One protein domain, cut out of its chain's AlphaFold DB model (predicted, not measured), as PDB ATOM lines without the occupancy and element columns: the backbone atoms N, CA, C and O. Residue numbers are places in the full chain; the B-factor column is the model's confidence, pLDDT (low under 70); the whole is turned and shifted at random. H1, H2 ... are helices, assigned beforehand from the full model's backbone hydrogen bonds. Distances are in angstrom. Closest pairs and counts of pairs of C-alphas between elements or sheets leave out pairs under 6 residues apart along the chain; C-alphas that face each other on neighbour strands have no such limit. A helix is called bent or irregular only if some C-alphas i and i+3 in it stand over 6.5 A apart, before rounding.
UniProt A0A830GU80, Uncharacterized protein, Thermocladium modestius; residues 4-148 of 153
ATOM      1  N   LEU A   4     -32.043  14.680 -54.471       85.00
ATOM      2  CA  LEU A   4     -30.810  14.368 -55.203       85.00
ATOM      3  C   LEU A   4     -29.830  15.548 -55.250       85.00
ATOM      4  O   LEU A   4     -28.642  15.366 -55.014       85.00
ATOM      5  N   HIS A   5     -30.317  16.761 -55.522       84.50
ATOM      6  CA  HIS A   5     -29.467  17.955 -55.553       84.50
ATOM      7  C   HIS A   5     -28.891  18.268 -54.174       84.50
ATOM      8  O   HIS A   5     -27.727  18.648 -54.066       84.50
ATOM      9  N   PHE A   6     -29.691  18.082 -53.121       82.44
ATOM     10  CA  PHE A   6     -29.216  18.239 -51.752       82.44
ATOM     11  C   PHE A   6     -28.152  17.192 -51.408       82.44
ATOM     12  O   PHE A   6     -27.085  17.561 -50.924       82.44
ATOM     13  N   GLY A   7     -28.399  15.915 -51.717       83.62
ATOM     14  CA  GLY A   7     -27.453  14.836 -51.444       83.62
ATOM     15  C   GLY A   7     -26.139  14.984 -52.204       83.62
ATOM     16  O   GLY A   7     -25.079  14.905 -51.587       83.62
ATOM     17  N   LEU A   8     -26.196  15.280 -53.507       86.44
ATOM     18  CA  LEU A   8     -25.011  15.574 -54.321       86.44
ATOM     19  C   LEU A   8     -24.237  16.770 -53.772       86.44
ATOM     20  O   LEU A   8     -23.025  16.683 -53.612       86.44
ATOM     21  N   GLY A   9     -24.936  17.857 -53.436       86.69
ATOM     22  CA  GLY A   9     -24.309  19.018 -52.818       86.69
ATOM     23  C   GLY A   9     -23.598  18.648 -51.518       86.69
ATOM     24  O   GLY A   9     -22.435  18.990 -51.349       86.69
ATOM     25  N   HIS A  10     -24.256  17.898 -50.636       85.69
ATOM     26  CA  HIS A  10     -23.698  17.522 -49.339       85.69
ATOM     27  C   HIS A  10     -22.465  16.622 -49.459       85.69
ATOM     28  O   HIS A  10     -21.429  16.907 -48.857       85.69
ATOM     29  N   GLY A  11     -22.548  15.559 -50.260       87.50
ATOM     30  CA  GLY A  11     -21.419  14.651 -50.453       87.50
ATOM     31  C   GLY A  11     -20.241  15.331 -51.151       87.50
ATOM     32  O   GLY A  11     -19.111  15.257 -50.670       87.50
ATOM     33  N   LEU A  12     -20.491  16.042 -52.255       89.62
ATOM     34  CA  LEU A  12     -19.426  16.730 -52.991       89.62
ATOM     35  C   LEU A  12     -18.828  17.880 -52.182       89.62
ATOM     36  O   LEU A  12     -17.617  18.066 -52.209       89.62
ATOM     37  N   GLY A  13     -19.646  18.609 -51.418       88.69
ATOM     38  CA  GLY A  13     -19.177  19.643 -50.498       88.69
ATOM     39  C   GLY A  13     -18.166  19.096 -49.494       88.69
ATOM     40  O   GLY A  13     -17.111  19.696 -49.305       88.69
ATOM     41  N   PHE A  14     -18.439  17.924 -48.909       91.31
ATOM     42  CA  PHE A  14     -17.476  17.241 -48.041       91.31
ATOM     43  C   PHE A  14     -16.190  16.892 -48.796       91.31
ATOM     44  O   PHE A  14     -15.100  17.225 -48.333       91.31
ATOM     45  N   LEU A  15     -16.307  16.263 -49.970       92.19
ATOM     46  CA  LEU A  15     -15.151  15.802 -50.740       92.19
ATOM     47  C   LEU A  15     -14.226  16.953 -51.168       92.19
ATOM     48  O   LEU A  15     -13.007  16.792 -51.129       92.19
ATOM     49  N   ILE A  16     -14.797  18.114 -51.517       91.12
ATOM     50  CA  ILE A  16     -14.060  19.332 -51.897       91.12
ATOM     51  C   ILE A  16     -13.089  19.773 -50.796       91.12
ATOM     52  O   ILE A  16     -12.008  20.261 -51.109       91.12
ATOM     53  N   ILE A  17     -13.448  19.597 -49.522       90.06
ATOM     54  CA  ILE A  17     -12.582  19.955 -48.391       90.06
ATOM     55  C   ILE A  17     -11.710  18.774 -47.971       90.06
ATOM     56  O   ILE A  17     -10.507  18.926 -47.754       90.06
ATOM     57  N   ALA A  18     -12.304  17.588 -47.868       90.81
ATOM     58  CA  ALA A  18     -11.648  16.418 -47.306       90.81
ATOM     59  C   ALA A  18     -10.486  15.916 -48.173       90.81
ATOM     60  O   ALA A  18      -9.433  15.585 -47.633       90.81
ATOM     61  N   LEU A  19     -10.642  15.880 -49.500       92.56
ATOM     62  CA  LEU A  19      -9.609  15.341 -50.386       92.56
ATOM     63  C   LEU A  19      -8.326  16.197 -50.382       92.56
ATOM     64  O   LEU A  19      -7.263  15.631 -50.124       92.56
ATOM     65  N   PRO A  20      -8.372  17.532 -50.584       91.19
ATOM     66  CA  PRO A  20      -7.176  18.366 -50.468       91.19
ATOM     67  C   PRO A  20      -6.541  18.301 -49.080       91.19
ATOM     68  O   PRO A  20      -5.319  18.239 -48.980       91.19
ATOM     69  N   LEU A  21      -7.355  18.272 -48.019       89.31
ATOM     70  CA  LEU A  21      -6.861  18.195 -46.646       89.31
ATOM     71  C   LEU A  21      -6.084  16.897 -46.401       89.31
ATOM     72  O   LEU A  21      -4.960  16.943 -45.906       89.31
ATOM     73  N   VAL A  22      -6.640  15.751 -46.801       90.31
ATOM     74  CA  VAL A  22      -5.968  14.450 -46.675       90.31
ATOM     75  C   VAL A  22      -4.678  14.424 -47.494       90.31
ATOM     76  O   VAL A  22      -3.646  13.992 -46.986       90.31
ATOM     77  N   LEU A  23      -4.684  14.928 -48.731       89.75
ATOM     78  CA  LEU A  23      -3.473  14.985 -49.557       89.75
ATOM     79  C   LEU A  23      -2.396  15.905 -48.955       89.75
ATOM     80  O   LEU A  23      -1.219  15.552 -48.981       89.75
ATOM     81  N   ALA A  24      -2.789  17.039 -48.366       88.56
ATOM     82  CA  ALA A  24      -1.881  17.962 -47.689       88.56
ATOM     83  C   ALA A  24      -1.283  17.366 -46.405       88.56
ATOM     84  O   ALA A  24      -0.094  17.528 -46.152       88.56
ATOM     85  N   MET A  25      -2.068  16.636 -45.606       85.06
ATOM     86  CA  MET A  25      -1.552  15.954 -44.410       85.06
ATOM     87  C   MET A  25      -0.491  14.906 -44.765       85.06
ATOM     88  O   MET A  25       0.500  14.759 -44.053       85.06
ATOM     89  N   ARG A  26      -0.666  14.209 -45.892       82.56
ATOM     90  CA  ARG A  26       0.268  13.171 -46.359       82.56
ATOM     91  C   ARG A  26       1.575  13.715 -46.921       82.56
ATOM     92  O   ARG A  26       2.556  12.977 -46.940       82.56
ATOM     93  N   SER A  27       1.595  14.951 -47.417       84.50
ATOM     94  CA  SER A  27       2.813  15.564 -47.960       84.50
ATOM     95  C   SER A  27       3.732  16.134 -46.875       84.50
ATOM     96  O   SER A  27       4.824  16.609 -47.189       84.50
ATOM     97  N   LEU A  28       3.321  16.080 -45.603       83.75
ATOM     98  CA  LEU A  28       4.130  16.554 -44.487       83.75
ATOM     99  C   LEU A  28       5.353  15.643 -44.255       83.75
ATOM    100  O   LEU A  28       5.226  14.418 -44.259       83.75
ATOM    101  N   PRO A  29       6.534  16.219 -43.960       76.31
ATOM    102  CA  PRO A  29       7.773  15.462 -43.751       76.31
ATOM    103  C   PRO A  29       7.757  14.589 -42.483       76.31
ATOM    104  O   PRO A  29       8.601  13.713 -42.328       76.31
ATOM    105  N   TYR A  30       6.786  14.794 -41.589       81.12
ATOM    106  CA  TYR A  30       6.626  14.064 -40.328       81.12
ATOM    107  C   TYR A  30       5.471  13.055 -40.387       81.12
ATOM    108  O   TYR A  30       4.705  12.937 -39.431       81.12
ATOM    109  N   LYS A  31       5.326  12.341 -41.512       74.75
ATOM    110  CA  LYS A  31       4.179  11.457 -41.779       74.75
ATOM    111  C   LYS A  31       3.890  10.475 -40.637       74.75
ATOM    112  O   LYS A  31       2.747  10.380 -40.226       74.75
ATOM    113  N   ALA A  32       4.907   9.820 -40.076       74.62
ATOM    114  CA  ALA A  32       4.708   8.862 -38.983       74.62
ATOM    115  C   ALA A  32       4.041   9.500 -37.746       74.62
ATOM    116  O   ALA A  32       3.074   8.969 -37.216       74.62
ATOM    117  N   ALA A  33       4.488  10.694 -37.338       77.69
ATOM    118  CA  ALA A  33       3.868  11.422 -36.230       77.69
ATOM    119  C   ALA A  33       2.448  11.908 -36.573       77.69
ATOM    120  O   ALA A  33       1.584  11.973 -35.700       77.69
ATOM    121  N   VAL A  34       2.199  12.249 -37.843       77.69
ATOM    122  CA  VAL A  34       0.865  12.613 -38.344       77.69
ATOM    123  C   VAL A  34      -0.072  11.404 -38.343       77.69
ATOM    124  O   VAL A  34      -1.238  11.567 -37.995       77.69
ATOM    125  N   ASP A  35       0.423  10.211 -38.673       78.94
ATOM    126  CA  ASP A  35      -0.348   8.965 -38.656       78.94
ATOM    127  C   ASP A  35      -0.765   8.604 -37.222       78.94
ATOM    128  O   ASP A  35      -1.952   8.411 -36.964       78.94
ATOM    129  N   ASP A  36       0.173   8.615 -36.269       77.69
ATOM    130  CA  ASP A  36      -0.119   8.342 -34.853       77.69
ATOM    131  C   ASP A  36      -1.096   9.369 -34.267       77.69
ATOM    132  O   ASP A  36      -2.065   9.014 -33.583       77.69
ATOM    133  N   ALA A  37      -0.890  10.656 -34.573       81.31
ATOM    134  CA  ALA A  37      -1.802  11.718 -34.163       81.31
ATOM    135  C   ALA A  37      -3.194  11.536 -34.785       81.31
ATOM    136  O   ALA A  37      -4.201  11.716 -34.099       81.31
ATOM    137  N   ALA A  38      -3.270  11.150 -36.060       81.19
ATOM    138  CA  ALA A  38      -4.531  10.884 -36.736       81.19
ATOM    139  C   ALA A  38      -5.261   9.691 -36.108       81.19
ATOM    140  O   ALA A  38      -6.455   9.804 -35.839       81.19
ATOM    141  N   LEU A  39      -4.565   8.598 -35.782       82.44
ATOM    142  CA  LEU A  39      -5.151   7.443 -35.094       82.44
ATOM    143  C   LEU A  39      -5.650   7.806 -33.687       82.44
ATOM    144  O   LEU A  39      -6.761   7.426 -33.309       82.44
ATOM    145  N   ALA A  40      -4.880   8.589 -32.928       84.38
ATOM    146  CA  ALA A  40      -5.293   9.074 -31.612       84.38
ATOM    147  C   ALA A  40      -6.537   9.980 -31.697       84.38
ATOM    148  O   ALA A  40      -7.484   9.818 -30.921       84.38
ATOM    149  N   VAL A  41      -6.574  10.894 -32.673       85.75
ATOM    150  CA  VAL A  41      -7.740  11.746 -32.949       85.75
ATOM    151  C   VAL A  41      -8.937  10.901 -33.382       85.75
ATOM    152  O   VAL A  41     -10.036  11.115 -32.870       85.75
ATOM    153  N   SER A  42      -8.749   9.912 -34.259       83.12
ATOM    154  CA  SER A  42      -9.798   8.975 -34.669       83.12
ATOM    155  C   SER A  42     -10.397   8.250 -33.470       83.12
ATOM    156  O   SER A  42     -11.620   8.197 -33.342       83.12
ATOM    157  N   LEU A  43      -9.561   7.745 -32.561       86.62
ATOM    158  CA  LEU A  43     -10.017   7.063 -31.352       86.62
ATOM    159  C   LEU A  43     -10.837   8.002 -30.455       86.62
ATOM    160  O   LEU A  43     -11.951   7.661 -30.054       86.62
ATOM    161  N   ALA A  44     -10.326   9.207 -30.188       87.19
ATOM    162  CA  ALA A  44     -11.017  10.200 -29.369       87.19
ATOM    163  C   ALA A  44     -12.376  10.595 -29.972       87.19
ATOM    164  O   ALA A  44     -13.399  10.585 -29.281       87.19
ATOM    165  N   ILE A  45     -12.405  10.895 -31.270       87.94
ATOM    166  CA  ILE A  45     -13.616  11.306 -31.985       87.94
ATOM    167  C   ILE A  45     -14.630  10.166 -32.070       87.94
ATOM    168  O   ILE A  45     -15.823  10.408 -31.897       87.94
ATOM    169  N   ALA A  46     -14.184   8.929 -32.284       86.25
ATOM    170  CA  ALA A  46     -15.073   7.777 -32.308       86.25
ATOM    171  C   ALA A  46     -15.697   7.513 -30.927       86.25
ATOM    172  O   ALA A  46     -16.900   7.268 -30.839       86.25
ATOM    173  N   CYS A  47     -14.938   7.659 -29.836       88.56
ATOM    174  CA  CYS A  47     -15.489   7.609 -28.477       88.56
ATOM    175  C   CYS A  47     -16.543   8.704 -28.243       88.56
ATOM    176  O   CYS A  47     -17.620   8.423 -27.710       88.56
ATOM    177  N   VAL A  48     -16.272   9.939 -28.684       89.12
ATOM    178  CA  VAL A  48     -17.242  11.047 -28.623       89.12
ATOM    179  C   VAL A  48     -18.497  10.721 -29.433       89.12
ATOM    180  O   VAL A  48     -19.601  10.941 -28.938       89.12
ATOM    181  N   ALA A  49     -18.347  10.157 -30.633       85.81
ATOM    182  CA  ALA A  49     -19.457   9.785 -31.506       85.81
ATOM    183  C   ALA A  49     -20.330   8.671 -30.904       85.81
ATOM    184  O   ALA A  49     -21.557   8.767 -30.950       85.81
ATOM    185  N   VAL A  50     -19.729   7.648 -30.281       89.31
ATOM    186  CA  VAL A  50     -20.477   6.622 -29.531       89.31
ATOM    187  C   VAL A  50     -21.245   7.264 -28.378       89.31
ATOM    188  O   VAL A  50     -22.443   7.019 -28.228       89.31
ATOM    189  N   TYR A  51     -20.576   8.097 -27.576       90.31
ATOM    190  CA  TYR A  51     -21.194   8.751 -26.424       90.31
ATOM    191  C   TYR A  51     -22.373   9.640 -26.835       90.31
ATOM    192  O   TYR A  51     -23.465   9.530 -26.268       90.31
ATOM    193  N   SER A  52     -22.175  10.500 -27.836       87.12
ATOM    194  CA  SER A  52     -23.204  11.427 -28.301       87.12
ATOM    195  C   SER A  52     -24.380  10.681 -28.922       87.12
ATOM    196  O   SER A  52     -25.526  10.954 -28.564       87.12
ATOM    197  N   ALA A  53     -24.118   9.669 -29.754       86.88
ATOM    198  CA  ALA A  53     -25.159   8.842 -30.346       86.88
ATOM    199  C   ALA A  53     -25.967   8.107 -29.265       86.88
ATOM    200  O   ALA A  53     -27.195   8.190 -29.261       86.88
ATOM    201  N   ALA A  54     -25.311   7.462 -28.294       88.06
ATOM    202  CA  ALA A  54     -25.983   6.751 -27.204       88.06
ATOM    203  C   ALA A  54     -26.889   7.670 -26.363       88.06
ATOM    204  O   ALA A  54     -27.967   7.257 -25.930       88.06
ATOM    205  N   ARG A  55     -26.484   8.931 -26.173       88.44
ATOM    206  CA  ARG A  55     -27.252   9.950 -25.440       88.44
ATOM    207  C   ARG A  55     -28.274  10.702 -26.299       88.44
ATOM    208  O   ARG A  55     -29.074  11.445 -25.740       88.44
ATOM    209  N   GLY A  56     -28.281  10.508 -27.618       81.62
ATOM    210  CA  GLY A  56     -29.123  11.281 -28.536       81.62
ATOM    211  C   GLY A  56     -28.733  12.753 -28.627       81.62
ATOM    212  O   GLY A  56     -29.607  13.600 -28.777       81.62
ATOM    213  N   ILE A  57     -27.446  13.052 -28.470       82.25
ATOM    214  CA  ILE A  57     -26.889  14.398 -28.572       82.25
ATOM    215  C   ILE A  57     -26.396  14.599 -30.006       82.25
ATOM    216  O   ILE A  57     -25.471  13.912 -30.443       82.25
ATOM    217  N   ASP A  58     -26.965  15.582 -30.701       72.94
ATOM    218  CA  ASP A  58     -26.513  15.976 -32.034       72.94
ATOM    219  C   ASP A  58     -25.296  16.904 -31.936       72.94
ATOM    220  O   ASP A  58     -25.389  18.082 -31.579       72.94
ATOM    221  N   LEU A  59     -24.126  16.350 -32.261       72.62
ATOM    222  CA  LEU A  59     -22.868  17.085 -32.356       72.62
ATOM    223  C   LEU A  59     -22.588  17.436 -33.822       72.62
ATOM    224  O   LEU A  59     -21.917  16.702 -34.540       72.62
ATOM    225  N   GLU A  60     -23.107  18.580 -34.259       74.69
ATOM    226  CA  GLU A  60     -22.788  19.190 -35.555       74.69
ATOM    227  C   GLU A  60     -22.262  20.614 -35.324       74.69
ATOM    228  O   GLU A  60     -22.942  21.460 -34.716       74.69
ATOM    229  N   LEU A  61     -21.033  20.859 -35.789       70.81
ATOM    230  CA  LEU A  61     -20.409  22.179 -35.862       70.81
ATOM    231  C   LEU A  61     -20.501  22.678 -37.302       70.81
ATOM    232  O   LEU A  61     -20.061  21.988 -38.211       70.81
ATOM    233  N   GLY A  62     -21.057  23.866 -37.521       69.44
ATOM    234  CA  GLY A  62     -21.235  24.426 -38.859       69.44
ATOM    235  C   GLY A  62     -22.552  25.190 -38.998       69.44
ATOM    236  O   GLY A  62     -23.240  25.417 -37.998       69.44
ATOM    237  N   PRO A  63     -22.911  25.620 -40.219       62.16
ATOM    238  CA  PRO A  63     -24.124  26.396 -40.460       62.16
ATOM    239  C   PRO A  63     -25.386  25.558 -40.183       62.16
ATOM    240  O   PRO A  63     -25.874  24.820 -41.040       62.16
ATOM    241  N   ARG A  64     -25.920  25.682 -38.961       59.62
ATOM    242  CA  ARG A  64     -27.169  25.041 -38.522       59.62
ATOM    243  C   ARG A  64     -28.365  25.652 -39.247       59.62
ATOM    244  O   ARG A  64     -28.444  26.864 -39.418       59.62
ATOM    245  N   GLY A  65     -29.317  24.811 -39.650       53.31
ATOM    246  CA  GLY A  65     -30.568  25.272 -40.265       53.31
ATOM    247  C   GLY A  65     -30.441  25.752 -41.714       53.31
ATOM    248  O   GLY A  65     -31.395  26.319 -42.238       53.31
ATOM    249  N   ALA A  66     -29.313  25.495 -42.384       51.62
ATOM    250  CA  ALA A  66     -29.079  25.876 -43.776       51.62
ATOM    251  C   ALA A  66     -29.835  24.962 -44.766       51.62
ATOM    252  O   ALA A  66     -29.247  24.299 -45.623       51.62
ATOM    253  N   GLN A  67     -31.163  24.905 -44.642       50.38
ATOM    254  CA  GLN A  67     -32.028  24.216 -45.593       50.38
ATOM    255  C   GLN A  67     -31.838  24.851 -46.981       50.38
ATOM    256  O   GLN A  67     -32.258  25.975 -47.226       50.38
ATOM    257  N   GLY A  68     -31.168  24.133 -47.890       57.12
ATOM    258  CA  GLY A  68     -30.930  24.576 -49.271       57.12
ATOM    259  C   GLY A  68     -29.475  24.892 -49.635       57.12
ATOM    260  O   GLY A  68     -29.186  25.048 -50.817       57.12
ATOM    261  N   LEU A  69     -28.538  24.900 -48.685       70.94
ATOM    262  CA  LEU A  69     -27.103  25.083 -48.958       70.94
ATOM    263  C   LEU A  69     -26.355  23.746 -48.868       70.94
ATOM    264  O   LEU A  69     -25.387  23.616 -48.124       70.94
ATOM    265  N   GLY A  70     -26.806  22.744 -49.631       74.69
ATOM    266  CA  GLY A  70     -26.272  21.374 -49.573       74.69
ATOM    267  C   GLY A  70     -24.742  21.314 -49.656       74.69
ATOM    268  O   GLY A  70     -24.126  20.636 -48.848       74.69
ATOM    269  N   VAL A  71     -24.123  22.095 -50.551       79.19
ATOM    270  CA  VAL A  71     -22.654  22.179 -50.689       79.19
ATOM    271  C   VAL A  71     -21.983  22.784 -49.462       79.19
ATOM    272  O   VAL A  71     -21.025  22.215 -48.949       79.19
ATOM    273  N   LEU A  72     -22.491  23.912 -48.964       78.69
ATOM    274  CA  LEU A  72     -21.904  24.601 -47.816       78.69
ATOM    275  C   LEU A  72     -22.029  23.753 -46.543       78.69
ATOM    276  O   LEU A  72     -21.088  23.660 -45.763       78.69
ATOM    277  N   GLN A  73     -23.173  23.092 -46.363       80.06
ATOM    278  CA  GLN A  73     -23.386  22.157 -45.264       80.06
ATOM    279  C   GLN A  73     -22.513  20.905 -45.436       80.06
ATOM    280  O   GLN A  73     -21.924  20.418 -44.479       80.06
ATOM    281  N   GLY A  74     -22.349  20.408 -46.662       76.81
ATOM    282  CA  GLY A  74     -21.412  19.332 -46.976       76.81
ATOM    283  C   GLY A  74     -19.978  19.657 -46.564       76.81
ATOM    284  O   GLY A  74     -19.343  18.861 -45.873       76.81
ATOM    285  N   ALA A  75     -19.509  20.843 -46.946       80.62
ATOM    286  CA  ALA A  75     -18.142  21.311 -46.744       80.62
ATOM    287  C   ALA A  75     -17.837  21.729 -45.301       80.62
ATOM    288  O   ALA A  75     -16.768  21.412 -44.786       80.62
ATOM    289  N   LEU A  76     -18.756  22.453 -44.656       78.50
ATOM    290  CA  LEU A  76     -18.491  23.139 -43.387       78.50
ATOM    291  C   LEU A  76     -19.181  22.504 -42.181       78.50
ATOM    292  O   LEU A  76     -18.790  22.807 -41.057       78.50
ATOM    293  N   ALA A  77     -20.194  21.648 -42.376       78.69
ATOM    294  CA  ALA A  77     -20.759  20.901 -41.259       78.69
ATOM    295  C   ALA A  77     -19.814  19.761 -40.884       78.69
ATOM    296  O   ALA A  77     -19.790  18.713 -41.538       78.69
ATOM    297  N   LEU A  78     -19.028  19.994 -39.840       76.50
ATOM    298  CA  LEU A  78     -18.130  19.044 -39.214       76.50
ATOM    299  C   LEU A  78     -18.914  18.211 -38.201       76.50
ATOM    300  O   LEU A  78     -19.286  18.673 -37.120       76.50
ATOM    301  N   THR A  79     -19.156  16.962 -38.583       81.50
ATOM    302  CA  THR A  79     -19.658  15.913 -37.698       81.50
ATOM    303  C   THR A  79     -18.488  15.060 -37.208       81.50
ATOM    304  O   THR A  79     -17.486  14.930 -37.925       81.50
ATOM    305  N   PRO A  80     -18.605  14.408 -36.037       77.00
ATOM    306  CA  PRO A  80     -17.621  13.435 -35.573       77.00
ATOM    307  C   PRO A  80     -17.269  12.396 -36.648       77.00
ATOM    308  O   PRO A  80     -16.101  12.106 -36.874       77.00
ATOM    309  N   THR A  81     -18.257  11.909 -37.400       80.12
ATOM    310  CA  THR A  81     -18.052  10.924 -38.473       80.12
ATOM    311  C   THR A  81     -17.234  11.459 -39.654       80.12
ATOM    312  O   THR A  81     -16.413  10.723 -40.194       80.12
ATOM    313  N   LYS A  82     -17.379  12.735 -40.036       86.69
ATOM    314  CA  LYS A  82     -16.543  13.356 -41.082       86.69
ATOM    315  C   LYS A  82     -15.098  13.528 -40.623       86.69
ATOM    316  O   LYS A  82     -14.187  13.208 -41.383       86.69
ATOM    317  N   VAL A  83     -14.892  13.998 -39.388       84.75
ATOM    318  CA  VAL A  83     -13.547  14.111 -38.794       84.75
ATOM    319  C   VAL A  83     -12.875  12.743 -38.762       84.75
ATOM    320  O   VAL A  83     -11.731  12.604 -39.182       84.75
ATOM    321  N   LEU A  84     -13.614  11.727 -38.317       82.94
ATOM    322  CA  LEU A  84     -13.143  10.355 -38.222       82.94
ATOM    323  C   LEU A  84     -12.687   9.810 -39.575       82.94
ATOM    324  O   LEU A  84     -11.585   9.281 -39.682       82.94
ATOM    325  N   VAL A  85     -13.500   9.985 -40.619       89.00
ATOM    326  CA  VAL A  85     -13.169   9.534 -41.977       89.00
ATOM    327  C   VAL A  85     -11.948  10.266 -42.534       89.00
ATOM    328  O   VAL A  85     -11.099   9.622 -43.146       89.00
ATOM    329  N   ILE A  86     -11.818  11.576 -42.302       89.44
ATOM    330  CA  ILE A  86     -10.634  12.348 -42.714       89.44
ATOM    331  C   ILE A  86      -9.376  11.815 -42.019       89.44
ATOM    332  O   ILE A  86      -8.380  11.548 -42.687       89.44
ATOM    333  N   ALA A  87      -9.426  11.632 -40.699       84.62
ATOM    334  CA  ALA A  87      -8.287  11.163 -39.917       84.62
ATOM    335  C   ALA A  87      -7.864   9.739 -40.322       84.62
ATOM    336  O   ALA A  87      -6.685   9.489 -40.570       84.62
ATOM    337  N   LEU A  88      -8.825   8.831 -40.511       82.38
ATOM    338  CA  LEU A  88      -8.550   7.474 -40.990       82.38
ATOM    339  C   LEU A  88      -7.976   7.463 -42.414       82.38
ATOM    340  O   LEU A  88      -7.023   6.739 -42.692       82.38
ATOM    341  N   ALA A  89      -8.513   8.286 -43.318       88.69
ATOM    342  CA  ALA A  89      -8.007   8.394 -44.684       88.69
ATOM    343  C   ALA A  89      -6.593   8.999 -44.748       88.69
ATOM    344  O   ALA A  89      -5.811   8.646 -45.636       88.69
ATOM    345  N   ALA A  90      -6.257   9.895 -43.816       86.81
ATOM    346  CA  ALA A  90      -4.916  10.452 -43.683       86.81
ATOM    347  C   ALA A  90      -3.898   9.399 -43.210       86.81
ATOM    348  O   ALA A  90      -2.801   9.351 -43.765       86.81
ATOM    349  N   ALA A  91      -4.285   8.533 -42.267       82.12
ATOM    350  CA  ALA A  91      -3.425   7.482 -41.713       82.12
ATOM    351  C   ALA A  91      -3.234   6.262 -42.642       82.12
ATOM    352  O   ALA A  91      -2.233   5.554 -42.539       82.12
ATOM    353  N   ALA A  92      -4.179   5.999 -43.549       81.81
ATOM    354  CA  ALA A  92      -4.147   4.841 -44.449       81.81
ATOM    355  C   ALA A  92      -3.177   5.008 -45.644       81.81
ATOM    356  O   ALA A  92      -2.548   6.048 -45.835       81.81
ATOM    357  N   ASP A  93      -3.084   4.008 -46.523       85.19
ATOM    358  CA  ASP A  93      -2.460   4.155 -47.846       85.19
ATOM    359  C   ASP A  93      -3.232   5.110 -48.764       85.19
ATOM    360  O   ASP A  93      -4.427   5.325 -48.580       85.19
ATOM    361  N   VAL A  94      -2.572   5.700 -49.771       86.12
ATOM    362  CA  VAL A  94      -3.168   6.800 -50.564       86.12
ATOM    363  C   VAL A  94      -4.426   6.350 -51.301       86.12
ATOM    364  O   VAL A  94      -5.449   7.031 -51.264       86.12
ATOM    365  N   TYR A  95      -4.379   5.164 -51.901       88.62
ATOM    366  CA  TYR A  95      -5.515   4.581 -52.606       88.62
ATOM    367  C   TYR A  95      -6.638   4.192 -51.643       88.62
ATOM    368  O   TYR A  95      -7.806   4.418 -51.950       88.62
ATOM    369  N   VAL A  96      -6.292   3.677 -50.458       86.81
ATOM    370  CA  VAL A  96      -7.258   3.310 -49.414       86.81
ATOM    371  C   VAL A  96      -7.950   4.555 -48.860       86.81
ATOM    372  O   VAL A  96      -9.173   4.574 -48.745       86.81
ATOM    373  N   GLY A  97      -7.200   5.624 -48.591       88.44
ATOM    374  CA  GLY A  97      -7.740   6.898 -48.124       88.44
ATOM    375  C   GLY A  97      -8.676   7.544 -49.146       88.44
ATOM    376  O   GLY A  97      -9.784   7.948 -48.795       88.44
ATOM    377  N   ILE A  98      -8.287   7.575 -50.426       91.31
ATOM    378  CA  ILE A  98      -9.154   8.074 -51.508       91.31
ATOM    379  C   ILE A  98     -10.421   7.218 -51.627       91.31
ATOM    380  O   ILE A  98     -11.522   7.766 -51.719       91.31
ATOM    381  N   ALA A  99     -10.291   5.890 -51.585       89.31
ATOM    382  CA  ALA A  99     -11.433   4.981 -51.636       89.31
ATOM    383  C   ALA A  99     -12.382   5.187 -50.444       89.31
ATOM    384  O   ALA A  99     -13.597   5.222 -50.638       89.31
ATOM    385  N   ALA A 100     -11.852   5.397 -49.236       88.00
ATOM    386  CA  ALA A 100     -12.645   5.681 -48.041       88.00
ATOM    387  C   ALA A 100     -13.418   7.005 -48.164       88.00
ATOM    388  O   ALA A 100     -14.623   7.044 -47.897       88.00
ATOM    389  N   LEU A 101     -12.764   8.074 -48.635       92.31
ATOM    390  CA  LEU A 101     -13.416   9.361 -48.901       92.31
ATOM    391  C   LEU A 101     -14.517   9.237 -49.961       92.31
ATOM    392  O   LEU A 101     -15.602   9.801 -49.790       92.31
ATOM    393  N   ALA A 102     -14.267   8.489 -51.037       91.50
ATOM    394  CA  ALA A 102     -15.245   8.249 -52.093       91.50
ATOM    395  C   ALA A 102     -16.441   7.429 -51.586       91.50
ATOM    396  O   ALA A 102     -17.587   7.813 -51.818       91.50
ATOM    397  N   ALA A 103     -16.194   6.348 -50.841       89.62
ATOM    398  CA  ALA A 103     -17.237   5.511 -50.256       89.62
ATOM    399  C   ALA A 103     -18.119   6.308 -49.286       89.62
ATOM    400  O   ALA A 103     -19.347   6.254 -49.378       89.62
ATOM    401  N   PHE A 104     -17.507   7.113 -48.413       89.69
ATOM    402  CA  PHE A 104     -18.246   7.999 -47.517       89.69
ATOM    403  C   PHE A 104     -19.053   9.047 -48.288       89.69
ATOM    404  O   PHE A 104     -20.221   9.279 -47.979       89.69
ATOM    405  N   THR A 105     -18.460   9.647 -49.323       91.44
ATOM    406  CA  THR A 105     -19.135  10.629 -50.179       91.44
ATOM    407  C   THR A 105     -20.367  10.018 -50.841       91.44
ATOM    408  O   THR A 105     -21.455  10.575 -50.726       91.44
ATOM    409  N   LEU A 106     -20.233   8.852 -51.478       90.44
ATOM    410  CA  LEU A 106     -21.339   8.153 -52.137       90.44
ATOM    411  C   LEU A 106     -22.423   7.730 -51.142       90.44
ATOM    412  O   LEU A 106     -23.608   7.942 -51.402       90.44
ATOM    413  N   GLY A 107     -22.025   7.189 -49.987       87.69
ATOM    414  CA  GLY A 107     -22.948   6.845 -48.908       87.69
ATOM    415  C   GLY A 107     -23.720   8.067 -48.412       87.69
ATOM    416  O   GLY A 107     -24.943   8.022 -48.299       87.69
ATOM    417  N   SER A 108     -23.033   9.191 -48.208       85.31
ATOM    418  CA  SER A 108     -23.650  10.456 -47.808       85.31
ATOM    419  C   SER A 108     -24.616  10.981 -48.874       85.31
ATOM    420  O   SER A 108     -25.749  11.328 -48.539       85.31
ATOM    421  N   VAL A 109     -24.245  10.950 -50.161       88.81
ATOM    422  CA  VAL A 109     -25.153  11.301 -51.268       88.81
ATOM    423  C   VAL A 109     -26.405  10.431 -51.224       88.81
ATOM    424  O   VAL A 109     -27.511  10.969 -51.290       88.81
ATOM    425  N   ALA A 110     -26.254   9.110 -51.103       86.12
ATOM    426  CA  ALA A 110     -27.372   8.173 -51.089       86.12
ATOM    427  C   ALA A 110     -28.306   8.429 -49.898       86.12
ATOM    428  O   ALA A 110     -29.513   8.607 -50.089       86.12
ATOM    429  N   VAL A 111     -27.747   8.529 -48.689       82.56
ATOM    430  CA  VAL A 111     -28.504   8.763 -47.452       82.56
ATOM    431  C   VAL A 111     -29.213  10.111 -47.494       82.56
ATOM    432  O   VAL A 111     -30.418  10.166 -47.268       82.56
ATOM    433  N   MET A 112     -28.521  11.193 -47.848       83.44
ATOM    434  CA  MET A 112     -29.112  12.536 -47.887       83.44
ATOM    435  C   MET A 112     -30.151  12.677 -49.001       83.44
ATOM    436  O   MET A 112     -31.162  13.363 -48.839       83.44
ATOM    437  N   THR A 113     -29.957  11.969 -50.114       84.56
ATOM    438  CA  THR A 113     -30.955  11.878 -51.181       84.56
ATOM    439  C   THR A 113     -32.208  11.134 -50.721       84.56
ATOM    440  O   THR A 113     -33.321  11.588 -51.004       84.56
ATOM    441  N   ALA A 114     -32.046  10.018 -50.004       82.38
ATOM    442  CA  ALA A 114     -33.153   9.268 -49.416       82.38
ATOM    443  C   ALA A 114     -33.885  10.108 -48.362       82.38
ATOM    444  O   ALA A 114     -35.111  10.204 -48.398       82.38
ATOM    445  N   TYR A 115     -33.143  10.810 -47.504       78.75
ATOM    446  CA  TYR A 115     -33.690  11.716 -46.495       78.75
ATOM    447  C   TYR A 115     -34.516  12.842 -47.125       78.75
ATOM    448  O   TYR A 115     -35.614  13.144 -46.663       78.75
ATOM    449  N   GLY A 116     -34.044  13.414 -48.236       77.25
ATOM    450  CA  GLY A 116     -34.776  14.439 -48.981       77.25
ATOM    451  C   GLY A 116     -36.036  13.941 -49.706       77.25
ATOM    452  O   GLY A 116     -36.866  14.766 -50.078       77.25
ATOM    453  N   ARG A 117     -36.192  12.627 -49.929       77.75
ATOM    454  CA  ARG A 117     -37.352  12.035 -50.630       77.75
ATOM    455  C   ARG A 117     -38.350  11.342 -49.707       77.75
ATOM    456  O   ARG A 117     -39.542  11.372 -49.982       77.75
ATOM    457  N   ALA A 118     -37.869  10.699 -48.650       75.56
ATOM    458  CA  ALA A 118     -38.640   9.747 -47.860       75.56
ATOM    459  C   ALA A 118     -38.399   9.914 -46.354       75.56
ATOM    460  O   ALA A 118     -38.389   8.933 -45.616       75.56
ATOM    461  N   ARG A 119     -38.231  11.158 -45.876       71.69
ATOM    462  CA  ARG A 119     -37.984  11.465 -44.454       71.69
ATOM    463  C   ARG A 119     -38.947  10.750 -43.499       71.69
ATOM    464  O   ARG A 119     -38.515  10.274 -42.460       71.69
ATOM    465  N   ALA A 120     -40.229  10.662 -43.858       71.12
ATOM    466  CA  ALA A 120     -41.266  10.038 -43.033       71.12
ATOM    467  C   ALA A 120     -41.166   8.501 -42.944       71.12
ATOM    468  O   ALA A 120     -41.740   7.915 -42.035       71.12
ATOM    469  N   ALA A 121     -40.452   7.855 -43.870       76.38
ATOM    470  CA  ALA A 121     -40.280   6.403 -43.910       76.38
ATOM    471  C   ALA A 121     -38.975   5.929 -43.244       76.38
ATOM    472  O   ALA A 121     -38.760   4.727 -43.108       76.38
ATOM    473  N   ILE A 122     -38.090   6.851 -42.850       70.69
ATOM    474  CA  ILE A 122     -36.822   6.508 -42.202       70.69
ATOM    475  C   ILE A 122     -37.097   6.221 -40.719       70.69
ATOM    476  O   ILE A 122     -37.592   7.112 -40.023       70.69
ATOM    477  N   PRO A 123     -36.773   5.013 -40.216       75.81
ATOM    478  CA  PRO A 123     -36.993   4.664 -38.819       75.81
ATOM    479  C   PRO A 123     -36.300   5.649 -37.879       75.81
ATOM    480  O   PRO A 123     -35.126   5.994 -38.065       75.81
ATOM    481  N   SER A 124     -37.013   6.072 -36.836       71.19
ATOM    482  CA  SER A 124     -36.419   6.866 -35.766       71.19
ATOM    483  C   SER A 124     -35.285   6.068 -35.109       71.19
ATOM    484  O   SER A 124     -35.451   4.918 -34.713       71.19
ATOM    485  N   GLY A 125     -34.094   6.665 -35.036       74.56
ATOM    486  CA  GLY A 125     -32.917   6.038 -34.423       74.56
ATOM    487  C   GLY A 125     -32.017   5.224 -35.360       74.56
ATOM    488  O   GLY A 125     -30.959   4.791 -34.908       74.56
ATOM    489  N   LEU A 126     -32.346   5.068 -36.652       78.94
ATOM    490  CA  LEU A 126     -31.441   4.409 -37.612       78.94
ATOM    491  C   LEU A 126     -30.073   5.110 -37.683       78.94
ATOM    492  O   LEU A 126     -29.033   4.457 -37.678       78.94
ATOM    493  N   ASP A 127     -30.079   6.443 -37.671       74.75
ATOM    494  CA  ASP A 127     -28.871   7.272 -37.646       74.75
ATOM    495  C   ASP A 127     -27.981   6.985 -36.421       74.75
ATOM    496  O   ASP A 127     -26.763   6.835 -36.537       74.75
ATOM    497  N   ARG A 128     -28.605   6.779 -35.253       81.94
ATOM    498  CA  ARG A 128     -27.910   6.409 -34.015       81.94
ATOM    499  C   ARG A 128     -27.214   5.058 -34.154       81.94
ATOM    500  O   ARG A 128     -26.051   4.932 -33.782       81.94
ATOM    501  N   VAL A 129     -27.919   4.055 -34.680       84.25
ATOM    502  CA  VAL A 129     -27.378   2.698 -34.859       84.25
ATOM    503  C   VAL A 129     -26.190   2.710 -35.819       84.25
ATOM    504  O   VAL A 129     -25.143   2.150 -35.495       84.25
ATOM    505  N   ILE A 130     -26.322   3.388 -36.963       81.38
ATOM    506  CA  ILE A 130     -25.245   3.496 -37.956       81.38
ATOM    507  C   ILE A 130     -24.040   4.229 -37.355       81.38
ATOM    508  O   ILE A 130     -22.913   3.751 -37.483       81.38
ATOM    509  N   THR A 131     -24.264   5.340 -36.649       83.81
ATOM    510  CA  THR A 131     -23.183   6.115 -36.020       83.81
ATOM    511  C   THR A 131     -22.420   5.286 -34.992       83.81
ATOM    512  O   THR A 131     -21.189   5.279 -35.015       83.81
ATOM    513  N   ILE A 132     -23.116   4.544 -34.125       84.81
ATOM    514  CA  ILE A 132     -22.470   3.658 -33.148       84.81
ATOM    515  C   ILE A 132     -21.676   2.561 -33.863       84.81
ATOM    516  O   ILE A 132     -20.509   2.358 -33.536       84.81
ATOM    517  N   ALA A 133     -22.266   1.888 -34.857       84.56
ATOM    518  CA  ALA A 133     -21.603   0.800 -35.576       84.56
ATOM    519  C   ALA A 133     -20.310   1.263 -36.267       84.56
ATOM    520  O   ALA A 133     -19.259   0.645 -36.089       84.56
ATOM    521  N   VAL A 134     -20.366   2.381 -36.997       82.31
ATOM    522  CA  VAL A 134     -19.190   2.971 -37.657       82.31
ATOM    523  C   VAL A 134     -18.143   3.383 -36.626       82.31
ATOM    524  O   VAL A 134     -16.968   3.068 -36.792       82.31
ATOM    525  N   SER A 135     -18.558   4.022 -35.532       85.81
ATOM    526  CA  SER A 135     -17.627   4.486 -34.500       85.81
ATOM    527  C   SER A 135     -16.922   3.325 -33.792       85.81
ATOM    528  O   SER A 135     -15.719   3.398 -33.567       85.81
ATOM    529  N   LEU A 136     -17.621   2.224 -33.501       86.69
ATOM    530  CA  LEU A 136     -17.009   1.018 -32.931       86.69
ATOM    531  C   LEU A 136     -15.999   0.379 -33.892       86.69
ATOM    532  O   LEU A 136     -14.902   0.016 -33.468       86.69
ATOM    533  N   ALA A 137     -16.331   0.288 -35.184       83.00
ATOM    534  CA  ALA A 137     -15.398  -0.207 -36.195       83.00
ATOM    535  C   ALA A 137     -14.144   0.678 -36.287       83.00
ATOM    536  O   ALA A 137     -13.027   0.171 -36.386       83.00
ATOM    537  N   SER A 138     -14.308   1.999 -36.195       82.44
ATOM    538  CA  SER A 138     -13.182   2.930 -36.197       82.44
ATOM    539  C   SER A 138     -12.344   2.880 -34.921       82.44
ATOM    540  O   SER A 138     -11.128   2.994 -35.021       82.44
ATOM    541  N   ILE A 139     -12.953   2.673 -33.745       87.62
ATOM    542  CA  ILE A 139     -12.220   2.420 -32.491       87.62
ATOM    543  C   ILE A 139     -11.344   1.184 -32.657       87.62
ATOM    544  O   ILE A 139     -10.157   1.239 -32.352       87.62
ATOM    545  N   LEU A 140     -11.916   0.089 -33.167       83.94
ATOM    546  CA  LEU A 140     -11.178  -1.149 -33.383       83.94
ATOM    547  C   LEU A 140     -10.005  -0.930 -34.343       83.94
ATOM    548  O   LEU A 140      -8.880  -1.293 -34.017       83.94
ATOM    549  N   TYR A 141     -10.248  -0.291 -35.489       81.69
ATOM    550  CA  TYR A 141      -9.193   0.007 -36.456       81.69
ATOM    551  C   TYR A 141      -8.095   0.901 -35.861       81.69
ATOM    552  O   TYR A 141      -6.915   0.580 -35.977       81.69
ATOM    553  N   ALA A 142      -8.468   1.987 -35.177       83.12
ATOM    554  CA  ALA A 142      -7.512   2.915 -34.577       83.12
ATOM    555  C   ALA A 142      -6.688   2.254 -33.463       83.12
ATOM    556  O   ALA A 142      -5.475   2.442 -33.399       83.12
ATOM    557  N   ALA A 143      -7.325   1.436 -32.620       85.62
ATOM    558  CA  ALA A 143      -6.647   0.688 -31.567       85.62
ATOM    559  C   ALA A 143      -5.665  -0.341 -32.146       85.62
ATOM    560  O   ALA A 143      -4.528  -0.419 -31.688       85.62
ATOM    561  N   LEU A 144      -6.066  -1.092 -33.179       83.56
ATOM    562  CA  LEU A 144      -5.170  -2.025 -33.871       83.56
ATOM    563  C   LEU A 144      -3.996  -1.298 -34.544       83.56
ATOM    564  O   LEU A 144      -2.875  -1.803 -34.505       83.56
ATOM    565  N   GLY A 145      -4.235  -0.117 -35.120       79.94
ATOM    566  CA  GLY A 145      -3.195   0.736 -35.702       79.94
ATOM    567  C   GLY A 145      -2.168   1.197 -34.672       79.94
ATOM    568  O   GLY A 145      -0.977   0.980 -34.870       79.94
ATOM    569  N   LEU A 146      -2.625   1.732 -33.534       82.00
ATOM    570  CA  LEU A 146      -1.757   2.184 -32.438       82.00
ATOM    571  C   LEU A 146      -0.963   1.043 -31.786       82.00
ATOM    572  O   LEU A 146       0.136   1.260 -31.285       82.00
ATOM    573  N   LEU A 147      -1.501  -0.179 -31.797       84.12
ATOM    574  CA  LEU A 147      -0.798  -1.378 -31.326       84.12
ATOM    575  C   LEU A 147       0.196  -1.939 -32.360       84.12
ATOM    576  O   LEU A 147       0.834  -2.955 -32.093       84.12
ATOM    577  N   GLY A 148       0.314  -1.324 -33.544       72.38
ATOM    578  CA  GLY A 148       1.157  -1.801 -34.644       72.38
ATOM    579  C   GLY A 148       0.618  -3.047 -35.358       72.38
ATOM    580  O   GLY A 148       1.276  -3.587 -36.242       72.38
TER     581      GLY A 148
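What this domain is: This is residues 4 to 148 of the 153 residues of an uncharacterized protein of Thermocladium modestius (UniProt A0A830GU80). Look first at the longest helix, H5, which pairs with H1; a second pair of long helices, H2 and H6, runs nearly along the same axis, and the short H4 sits between the two pairs as the core. Short H3 packs on H1, while residues 56 to 69 form a long loop. H1, H2, H4, H5 and H6 make an up-and-down bundle, each running against the one before it in the chain. The printed part has 145 residues with six named helices, H1 to H6 in order, and no named strand; the class is all helix. The whole is compact, with a radius of gyration of the C-alphas of 15.2 A, and its outline is elongated, spanning 46 by 30 by 23 A.

Where its parts are: Find C-alpha 94 at (-3.168, 6.800, -50.564); from there H5, residues 94 to 121, runs 37.7 A, with a kink of 58 degrees near residue 115. H5 is irregular: C-alphas 117 and 120 are 8.8 A apart. H1, residues 4 to 26, starts at C-alpha 4, (-30.810, 14.368, -55.203), and is 32.3 A long. H2, residues 31 to 55, is 35.5 A long; H3 is residues 70 to 76 and H4 residues 80 to 91. H6, residues 126 to 146, runs 30.2 A to C-alpha 146 at (-1.757, 2.184, -32.438).

How they stand to each other: Start at the hub, H4, which touches four helices. H4 and H5 form a helical hairpin; residues 96 to 104 of H5 alone touch H4, with the C-alphas of Ala 89 and Gly 97 closest at 3.8 A. H1 and H5 touch, opposite ways at a shallow tilt of 22 degrees, closest at the C-alphas of Gly 7 and Val 109, 4.2 A. H2 touches H4, closest at the C-alphas of Asp 35 and Ala 91, 4.6 A. H2 also touches H6, opposite ways at a shallow tilt of 31 degrees, closest at the C-alphas of Ala 46 and Ser 135, 4.7 A. H3 touches H1, with the C-alphas of His 10 and Gly 74 closest at 3.8 A. H1 and H6 are apart, as are H2 and H5. Every O i to N i+4 pair is within hydrogen-bond range in H2, H3, H4 and H6, against 17 of 19 in H1 and 22 of 24 in H5.

The domain as a whole: The C-alphas farthest apart, those of Pro 29 and Ala 120, lie 49.3 A from each other. The printed part has no cut. The link from H2 to H3 is long, with 14 residues; the other links are tight. Look there for low confidence: residues 62 to 68 have pLDDT under 70, against a mean of 82.2 for the printed part.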